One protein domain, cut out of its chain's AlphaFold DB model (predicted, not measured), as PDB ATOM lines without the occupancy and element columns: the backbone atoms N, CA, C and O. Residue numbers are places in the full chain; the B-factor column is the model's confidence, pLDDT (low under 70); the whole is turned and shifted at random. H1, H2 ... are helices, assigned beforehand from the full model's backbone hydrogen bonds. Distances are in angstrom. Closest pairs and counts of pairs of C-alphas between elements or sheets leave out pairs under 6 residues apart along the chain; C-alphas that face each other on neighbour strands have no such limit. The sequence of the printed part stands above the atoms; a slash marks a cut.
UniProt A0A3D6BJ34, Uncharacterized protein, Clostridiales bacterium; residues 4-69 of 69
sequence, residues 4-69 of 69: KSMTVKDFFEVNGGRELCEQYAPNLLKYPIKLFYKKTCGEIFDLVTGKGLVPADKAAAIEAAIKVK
ATOM      1  N   LYS A   4     178.721  99.712 132.114       84.25
ATOM      2  CA  LYS A   4     179.036 101.055 132.619       84.25
ATOM      3  C   LYS A   4     180.472 101.206 133.126       84.25
ATOM      4  O   LYS A   4     181.001 102.314 133.074       84.25
ATOM      5  N   SER A   5     181.102 100.118 133.566       86.50
ATOM      6  CA  SER A   5     182.477 100.112 134.081       86.50
ATOM      7  C   SER A   5     183.518  99.819 132.999       86.50
ATOM      8  O   SER A   5     184.705 100.067 133.209       86.50
ATOM      9  N   MET A   6     183.101  99.313 131.835       87.69
ATOM     10  CA  MET A   6     184.019  99.001 130.745       87.69
ATOM     11  C   MET A   6     184.455 100.267 130.009       87.69
ATOM     12  O   MET A   6     183.687 101.221 129.866       87.69
ATOM     13  N   THR A   7     185.688 100.287 129.513       90.44
ATOM     14  CA  THR A   7     186.149 101.407 128.684       90.44
ATOM     15  C   THR A   7     185.488 101.368 127.316       90.44
ATOM     16  O   THR A   7     185.202 100.298 126.779       90.44
ATOM     17  N   VAL A   8     185.282 102.539 126.719       87.81
ATOM     18  CA  VAL A   8     184.775 102.636 125.343       87.81
ATOM     19  C   VAL A   8     185.679 101.871 124.377       87.81
ATOM     20  O   VAL A   8     185.189 101.223 123.458       87.81
ATOM     21  N   LYS A   9     186.992 101.882 124.615       88.12
ATOM     22  CA  LYS A   9     187.941 101.090 123.834       88.12
ATOM     23  C   LYS A   9     187.588  99.599 123.844       88.12
ATOM     24  O   LYS A   9     187.433  99.005 122.783       88.12
ATOM     25  N   ASP A  10     187.424  99.020 125.031       89.00
ATOM     26  CA  ASP A  10     187.115  97.596 125.208       89.00
ATOM     27  C   ASP A  10     185.742  97.229 124.627       89.00
ATOM     28  O   ASP A  10     185.582  96.224 123.931       89.00
ATOM     29  N   PHE A  11     184.752  98.104 124.810       87.69
ATOM     30  CA  PHE A  11     183.442  97.942 124.191       87.69
ATOM     31  C   PHE A  11     183.543  97.846 122.660       87.69
ATOM     32  O   PHE A  11     182.997  96.914 122.073       87.69
ATOM     33  N   PHE A  12     184.279  98.751 122.007       85.56
ATOM     34  CA  PHE A  12     184.409  98.766 120.546       85.56
ATOM     35  C   PHE A  12     185.326  97.670 119.986       85.56
ATOM     36  O   PHE A  12     184.997  97.106 118.944       85.56
ATOM     37  N   GLU A  13     186.460  97.388 120.633       85.25
ATOM     38  CA  GLU A  13     187.498  96.489 120.099       85.25
ATOM     39  C   GLU A  13     187.346  95.030 120.546       85.25
ATOM     40  O   GLU A  13     187.686  94.134 119.779       85.25
ATOM     41  N   VAL A  14     186.828  94.775 121.751       82.25
ATOM     42  CA  VAL A  14     186.739  93.417 122.323       82.25
ATOM     43  C   VAL A  14     185.320  92.868 122.223       82.25
ATOM     44  O   VAL A  14     185.116  91.711 121.866       82.25
ATOM     45  N   ASN A  15     184.316  93.709 122.474       81.94
ATOM     46  CA  ASN A  15     182.932  93.248 122.606       81.94
ATOM     47  C   ASN A  15     182.093  93.433 121.327       81.94
ATOM     48  O   ASN A  15     180.925  93.034 121.274       81.94
ATOM     49  N   GLY A  16     182.678  93.991 120.261       83.62
ATOM     50  CA  GLY A  16     181.964  94.270 119.008       83.62
ATOM     51  C   GLY A  16     180.941  95.402 119.144       83.62
ATOM     52  O   GLY A  16     179.951  95.457 118.419       83.62
ATOM     53  N   GLY A  17     181.176  96.331 120.073       83.75
ATOM     54  CA  GLY A  17     180.315  97.479 120.332       83.75
ATOM     55  C   GLY A  17     180.092  98.374 119.114       83.75
ATOM     56  O   GLY A  17     179.085  99.068 119.042       83.75
ATOM     57  N   ARG A  18     180.977  98.307 118.109       85.12
ATOM     58  CA  ARG A  18     180.805  99.020 116.840       85.12
ATOM     59  C   ARG A  18     179.554  98.589 116.081       85.12
ATOM     60  O   ARG A  18     178.801  99.460 115.664       85.12
ATOM     61  N   GLU A  19     179.331  97.286 115.931       88.25
ATOM     62  CA  GLU A  19     178.151  96.742 115.243       88.25
ATOM     63  C   GLU A  19     176.875  97.052 116.030       88.25
ATOM     64  O   GLU A  19     175.873  97.478 115.459       88.25
ATOM     65  N   LEU A  20     176.936  96.946 117.363       87.06
ATOM     66  CA  LEU A  20     175.827  97.336 118.234       87.06
ATOM     67  C   LEU A  20     175.495  98.824 118.085       87.06
ATOM     68  O   LEU A  20     174.333  99.191 117.933       87.06
ATOM     69  N   CYS A  21     176.500  99.695 118.075       86.00
ATOM     70  CA  CYS A  21     176.276 101.108 117.816       86.00
ATOM     71  C   CYS A  21     175.775 101.356 116.395       86.00
ATOM     72  O   CYS A  21     174.929 102.217 116.230       86.00
ATOM     73  N   GLU A  22     176.202 100.618 115.377       87.25
ATOM     74  CA  GLU A  22     175.678 100.791 114.016       87.25
ATOM     75  C   GLU A  22     174.188 100.433 113.921       87.25
ATOM     76  O   GLU A  22     173.405 101.179 113.334       87.25
ATOM     77  N   GLN A  23     173.787  99.343 114.577       87.31
ATOM     78  CA  GLN A  23     172.414  98.845 114.565       87.31
ATOM     79  C   GLN A  23     171.470  99.670 115.449       87.31
ATOM     80  O   GLN A  23     170.337  99.972 115.063       87.31
ATOM     81  N   TYR A  24     171.908 100.020 116.660       86.06
ATOM     82  CA  TYR A  24     171.052 100.664 117.656       86.06
ATOM     83  C   TYR A  24     171.229 102.183 117.707       86.06
ATOM     84  O   TYR A  24     170.260 102.898 117.962       86.06
ATOM     85  N   ALA A  25     172.436 102.694 117.468       84.38
ATOM     86  CA  ALA A  25     172.785 104.094 117.692       84.38
ATOM     87  C   ALA A  25     173.792 104.637 116.651       84.38
ATOM     88  O   ALA A  25     174.882 105.081 117.025       84.38
ATOM     89  N   PRO A  26     173.473 104.636 115.342       85.88
ATOM     90  CA  PRO A  26     174.436 105.001 114.295       85.88
ATOM     91  C   PRO A  26     174.916 106.457 114.407       85.88
ATOM     92  O   PRO A  26     176.012 106.801 113.965       85.88
ATOM     93  N   ASN A  27     174.134 107.323 115.061       84.50
ATOM     94  CA  ASN A  27     174.543 108.689 115.403       84.50
ATOM     95  C   ASN A  27     175.743 108.723 116.360       84.50
ATOM     96  O   ASN A  27     176.569 109.630 116.275       84.50
ATOM     97  N   LEU A  28     175.877 107.715 117.225       82.94
ATOM     98  CA  LEU A  28     177.016 107.574 118.120       82.94
ATOM     99  C   LEU A  28     178.309 107.320 117.333       82.94
ATOM    100  O   LEU A  28     179.339 107.881 117.675       82.94
ATOM    101  N   LEU A  29     178.253 106.557 116.235       81.06
ATOM    102  CA  LEU A  29     179.412 106.321 115.361       81.06
ATOM    103  C   LEU A  29     179.854 107.571 114.590       81.06
ATOM    104  O   LEU A  29     181.030 107.701 114.253       81.06
ATOM    105  N   LYS A  30     178.917 108.484 114.307       83.19
ATOM    106  CA  LYS A  30     179.215 109.797 113.709       83.19
ATOM    107  C   LYS A  30     179.840 110.756 114.721       83.19
ATOM    108  O   LYS A  30     180.572 111.664 114.335       83.19
ATOM    109  N   TYR A  31     179.554 110.564 116.005       83.44
ATOM    110  CA  TYR A  31     180.208 111.299 117.075       83.44
ATOM    111  C   TYR A  31     181.661 110.814 117.219       83.44
ATOM    112  O   TYR A  31     181.929 109.624 117.041       83.44
ATOM    113  N   PRO A  32     182.633 111.684 117.548       81.69
ATOM    114  CA  PRO A  32     184.035 111.293 117.689       81.69
ATOM    115  C   PRO A  32     184.295 110.497 118.985       81.69
ATOM    116  O   PRO A  32     185.103 110.881 119.828       81.69
ATOM    117  N   ILE A  33     183.640 109.340 119.127       81.19
ATOM    118  CA  ILE A  33     183.730 108.403 120.258       81.19
ATOM    119  C   ILE A  33     185.169 107.930 120.494       81.19
ATOM    120  O   ILE A  33     185.560 107.682 121.632       81.19
ATOM    121  N   LYS A  34     185.991 107.889 119.435       76.44
ATOM    122  CA  LYS A  34     187.427 107.572 119.505       76.44
ATOM    123  C   LYS A  34     188.208 108.466 120.472       76.44
ATOM    124  O   LYS A  34     189.145 107.990 121.104       76.44
ATOM    125  N   LEU A  35     187.806 109.729 120.640       84.56
ATOM    126  CA  LEU A  35     188.426 110.644 121.612       84.56
ATOM    127  C   LEU A  35     188.168 110.214 123.062       84.56
ATOM    128  O   LEU A  35     188.916 110.573 123.968       84.56
ATOM    129  N   PHE A  36     187.131 109.410 123.279       84.88
ATOM    130  CA  PHE A  36     186.667 108.977 124.587       84.88
ATOM    131  C   PHE A  36     187.041 107.526 124.909       84.88
ATOM    132  O   PHE A  36     186.523 106.954 125.858       84.88
ATOM    133  N   TYR A  37     187.982 106.921 124.182       87.31
ATOM    134  CA  TYR A  37     188.417 105.536 124.419       87.31
ATOM    135  C   TYR A  37     188.963 105.278 125.832       87.31
ATOM    136  O   TYR A  37     188.861 104.159 126.328       87.31
ATOM    137  N   LYS A  38     189.507 106.308 126.494       86.12
ATOM    138  CA  LYS A  38     189.954 106.243 127.898       86.12
ATOM    139  C   LYS A  38     188.821 106.400 128.922       86.12
ATOM    140  O   LYS A  38     189.045 106.137 130.098       86.12
ATOM    141  N   LYS A  39     187.644 106.867 128.500       90.12
ATOM    142  CA  LYS A  39     186.456 107.014 129.348       90.12
ATOM    143  C   LYS A  39     185.695 105.690 129.415       90.12
ATOM    144  O   LYS A  39     185.860 104.814 128.561       90.12
ATOM    145  N   THR A  40     184.850 105.554 130.428       91.19
ATOM    146  CA  THR A  40     183.955 104.404 130.545       91.19
ATOM    147  C   THR A  40     182.737 104.565 129.641       91.19
ATOM    148  O   THR A  40     182.313 105.684 129.338       91.19
ATOM    149  N   CYS A  41     182.152 103.447 129.208       88.00
ATOM    150  CA  CYS A  41     180.903 103.475 128.457       88.00
ATOM    151  C   CYS A  41     179.788 104.099 129.286       88.00
ATOM    152  O   CYS A  41     178.980 104.810 128.714       88.00
ATOM    153  N   GLY A  42     179.790 103.932 130.613       88.44
ATOM    154  CA  GLY A  42     178.837 104.603 131.495       88.44
ATOM    155  C   GLY A  42     178.876 106.123 131.345       88.44
ATOM    156  O   GLY A  42     177.847 106.719 131.053       88.44
ATOM    157  N   GLU A  43     180.056 106.747 131.453       90.06
ATOM    158  CA  GLU A  43     180.180 108.204 131.289       90.06
ATOM    159  C   GLU A  43     179.806 108.674 129.876       90.06
ATOM    160  O   GLU A  43     179.165 109.712 129.710       90.06
ATOM    161  N   ILE A  44     180.207 107.934 128.838       88.81
ATOM    162  CA  ILE A  44     179.950 108.346 127.454       88.81
ATOM    163  C   ILE A  44     178.503 108.132 127.052       88.81
ATOM    164  O   ILE A  44     177.927 109.024 126.432       88.81
ATOM    165  N   PHE A  45     177.907 107.000 127.416       85.75
ATOM    166  CA  PHE A  45     176.501 106.736 127.150       85.75
ATOM    167  C   PHE A  45     175.599 107.670 127.950       85.75
ATOM    168  O   PHE A  45     174.615 108.142 127.394       85.75
ATOM    169  N   ASP A  46     175.951 108.027 129.184       88.56
ATOM    170  CA  ASP A  46     175.213 109.045 129.937       88.56
ATOM    171  C   ASP A  46     175.293 110.417 129.243       88.56
ATOM    172  O   ASP A  46     174.267 111.031 128.957       88.56
ATOM    173  N   LEU A  47     176.491 110.839 128.816       87.94
ATOM    174  CA  LEU A  47     176.694 112.109 128.109       87.94
ATOM    175  C   LEU A  47     175.918 112.190 126.788       87.94
ATOM    176  O   LEU A  47     175.292 113.208 126.490       87.94
ATOM    177  N   VAL A  48     175.977 111.148 125.961       85.44
ATOM    178  CA  VAL A  48     175.295 111.129 124.654       85.44
ATOM    179  C   VAL A  48     173.789 110.916 124.801       85.44
ATOM    180  O   VAL A  48     173.035 111.444 123.987       85.44
ATOM    181  N   THR A  49     173.333 110.235 125.855       86.94
ATOM    182  CA  THR A  49     171.902 110.134 126.178       86.94
ATOM    183  C   THR A  49     171.372 111.469 126.692       86.94
ATOM    184  O   THR A  49     170.355 111.951 126.199       86.94
ATOM    185  N   GLY A  50     172.111 112.145 127.576       86.56
ATOM    186  CA  GLY A  50     171.787 113.489 128.062       86.56
ATOM    187  C   GLY A  50     171.796 114.555 126.961       86.56
ATOM    188  O   GLY A  50     171.016 115.502 127.005       86.56
ATOM    189  N   LYS A  51     172.624 114.380 125.923       84.69
ATOM    190  CA  LYS A  51     172.610 115.221 124.711       84.69
ATOM    191  C   LYS A  51     171.534 114.836 123.689       84.69
ATOM    192  O   LYS A  51     171.425 115.510 122.668       84.69
ATOM    193  N   GLY A  52     170.782 113.756 123.906       83.81
ATOM    194  CA  GLY A  52     169.793 113.250 122.949       83.81
ATOM    195  C   GLY A  52     170.392 112.633 121.676       83.81
ATOM    196  O   GLY A  52     169.677 112.425 120.700       83.81
ATOM    197  N   LEU A  53     171.695 112.330 121.665       85.06
ATOM    198  CA  LEU A  53     172.372 111.633 120.561       85.06
ATOM    199  C   LEU A  53     171.977 110.154 120.501       85.06
ATOM    200  O   LEU A  53     171.880 109.582 119.412       85.06
ATOM    201  N   VAL A  54     171.770 109.542 121.669       85.06
ATOM    202  CA  VAL A  54     171.319 108.156 121.807       85.06
ATOM    203  C   VAL A  54     170.067 108.128 122.677       85.06
ATOM    204  O   VAL A  54     170.101 108.627 123.795       85.06
ATOM    205  N   PRO A  55     168.951 107.556 122.201       85.19
ATOM    206  CA  PRO A  55     167.778 107.342 123.038       85.19
ATOM    207  C   PRO A  55     168.080 106.347 124.163       85.19
ATOM    208  O   PRO A  55     168.759 105.346 123.925       85.19
ATOM    209  N   ALA A  56     167.494 106.550 125.347       84.44
ATOM    210  CA  ALA A  56     167.640 105.632 126.483       84.44
ATOM    211  C   ALA A  56     167.264 104.179 126.126       84.44
ATOM    212  O   ALA A  56     167.928 103.241 126.554       84.44
ATOM    213  N   ASP A  57     166.261 104.002 125.263       86.44
ATOM    214  CA  ASP A  57     165.813 102.698 124.759       86.44
ATOM    215  C   ASP A  57     166.917 101.957 123.975       86.44
ATOM    216  O   ASP A  57     167.161 100.765 124.155       86.44
ATOM    217  N   LYS A  58     167.680 102.698 123.160       86.25
ATOM    218  CA  LYS A  58     168.807 102.159 122.385       86.25
ATOM    219  C   LYS A  58     170.030 101.902 123.256       86.25
ATOM    220  O   LYS A  58     170.719 100.908 123.040       86.25
ATOM    221  N   ALA A  59     170.292 102.765 124.238       83.56
ATOM    222  CA  ALA A  59     171.349 102.547 125.222       83.56
ATOM    223  C   ALA A  59     171.092 101.259 126.023       83.56
ATOM    224  O   ALA A  59     171.976 100.407 126.097       83.56
ATOM    225  N   ALA A  60     169.859 101.062 126.500       85.88
ATOM    226  CA  ALA A  60     169.453  99.846 127.198       85.88
ATOM    227  C   ALA A  60     169.582  98.590 126.315       85.88
ATOM    228  O   ALA A  60     170.032  97.550 126.791       85.88
ATOM    229  N   ALA A  61     169.251  98.681 125.021       88.38
ATOM    230  CA  ALA A  61     169.429  97.572 124.082       88.38
ATOM    231  C   ALA A  61     170.910  97.197 123.875       88.38
ATOM    232  O   ALA A  61     171.243  96.012 123.826       88.38
ATOM    233  N   ILE A  62     171.807  98.187 123.800       84.56
ATOM    234  CA  ILE A  62     173.258  97.963 123.707       84.56
ATOM    235  C   ILE A  62     173.785  97.329 125.003       84.56
ATOM    236  O   ILE A  62     174.524  96.347 124.944       84.56
ATOM    237  N   GLU A  63     173.365  97.842 126.163       84.06
ATOM    238  CA  GLU A  63     173.695  97.271 127.476       84.06
ATOM    239  C   GLU A  63     173.247  95.808 127.592       84.06
ATOM    240  O   GLU A  63     174.014  94.952 128.040       84.06
ATOM    241  N   ALA A  64     172.025  95.502 127.149       86.94
ATOM    242  CA  ALA A  64     171.481  94.150 127.169       86.94
ATOM    243  C   ALA A  64     172.247  93.214 126.221       86.94
ATOM    244  O   ALA A  64     172.579  92.094 126.606       86.94
ATOM    245  N   ALA A  65     172.584  93.679 125.015       84.81
ATOM    246  CA  ALA A  65     173.330  92.891 124.036       84.81
ATOM    247  C   ALA A  65     174.760  92.568 124.502       84.81
ATOM    248  O   ALA A  65     175.250  91.468 124.249       84.81
ATOM    249  N   ILE A  66     175.409  93.487 125.224       81.00
ATOM    250  CA  ILE A  66     176.727  93.251 125.833       81.00
ATOM    251  C   ILE A  66     176.652  92.250 126.986       81.00
ATOM    252  O   ILE A  66     177.569  91.458 127.159       81.00
ATOM    253  N   LYS A  67     175.572  92.248 127.773       73.69
ATOM    254  CA  LYS A  67     175.420  91.329 128.912       73.69
ATOM    255  C   LYS A  67     175.198  89.867 128.497       73.69
ATOM    256  O   LYS A  67     175.390  88.977 129.319       73.69
ATOM    257  N   VAL A  68     174.749  89.641 127.262       65.12
ATOM    258  CA  VAL A  68     174.445  88.313 126.701       65.12
ATOM    259  C   VAL A  68     175.656  87.683 125.992       65.12
ATOM    260  O   VAL A  68     175.650  86.475 125.766       65.12
ATOM    261  N   LYS A  69     176.685  88.473 125.663       57.31
ATOM    262  CA  LYS A  69     177.981  87.983 125.165       57.31
ATOM    263  C   LYS A  69     178.891  87.543 126.310       57.31
ATOM    264  O   LYS A  69     179.647  86.579 126.071       57.31
TER     265      LYS A  69
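AT A GLANCE: This is residues 4 to 69 of the 69 residues of an uncharacterized protein of Clostridiales bacterium (UniProt A0A3D6BJ34). Four short helices, H1 to H4, follow one another round a small, rough ring, and the last two, H5 and H6, form a loose helical hairpin across one face of that ring. H6, the longest helix, crosses over H2, while the farther parts of H5 and H6 spread away from each other. The printed part has 66 residues with six named helices, H1 to H6 in order along the chain, and no named strand; its class is all helix. It is compact, with a radius of gyration of the C-alphas of 10.3 A, and rounded, spanning 26 by 23 by 19 A.

IN THESE COORDINATES: Begin at Lys 4 and go on to C-alpha 8 at (184.775, 102.636, 125.343), where H1 begins; it covers residues 8 to 13, 8.5 A from first to last C-alpha. Next comes H2, residues 17 to 24, 10.2 A long. H3 is residues 26 to 30, 6.8 A, and H4 is residues 33 to 36, 5.3 A. Find C-alpha 41 at (180.903, 103.475, 128.457); from there H5 runs 13.5 A to residue 50. H6, residues 56 to 68, runs 18.6 A and ends with C-alpha 68 at (174.445, 88.313, 126.701).

HOW THE PARTS SIT: Start with H1, which shares the place of hub with H2; each touches 3 other helices. H1 and H2 only just touch, with 3 pairs of C-alphas within 8 A, and only at the corner by their link; they are about perpendicular at 83 degrees, and their closest C-alphas, of Phe 11 and Gly 17, are 5.0 A apart. H2 touches H3, closest at the C-alphas of Cys 21 and Leu 28, 6.5 A. H3 and H4 meet only through their link. H4 only just touches H1, with 3 pairs of C-alphas within 8 A, the closest being Val 8 and Phe 36 at 6.7 A. Look again at Val 8: its C-alpha is 5.0 A from that of Cys 41, the closest pair of H1 and H5, which only just touch, with 3 pairs within 8 A. H5 and H6 form a helical hairpin at a shallow tilt of 19 degrees, opposite ways; they only just touch, with 3 pairs within 8 A, the closest C-alphas being Thr 49 and Ala 56 at 6.2 A, and H6 does so with residues 56 to 59 alone. H6 touches H2 with 9 pairs of C-alphas within 8 A, closest at Tyr 24 and Lys 58, 5.4 A, at a steep tilt of 45 degrees, opposite ways. H2 and H5 are apart. In H1, H2, H3, H5 and H6 every O i to N i+4 pair is within hydrogen-bond range; H4 is too short for such a pair, and its one O i to N i+3 pair is within range.

THE WHOLE: The two C-alphas farthest apart are those of Lys 51 and Lys 69, 27.8 A. The printed part has no cut, and the five links between the helices are tight. Mean pLDDT of the printed part is 84.7; look for values under 70 at residues 68 to 69, of which 68 belongs to H6.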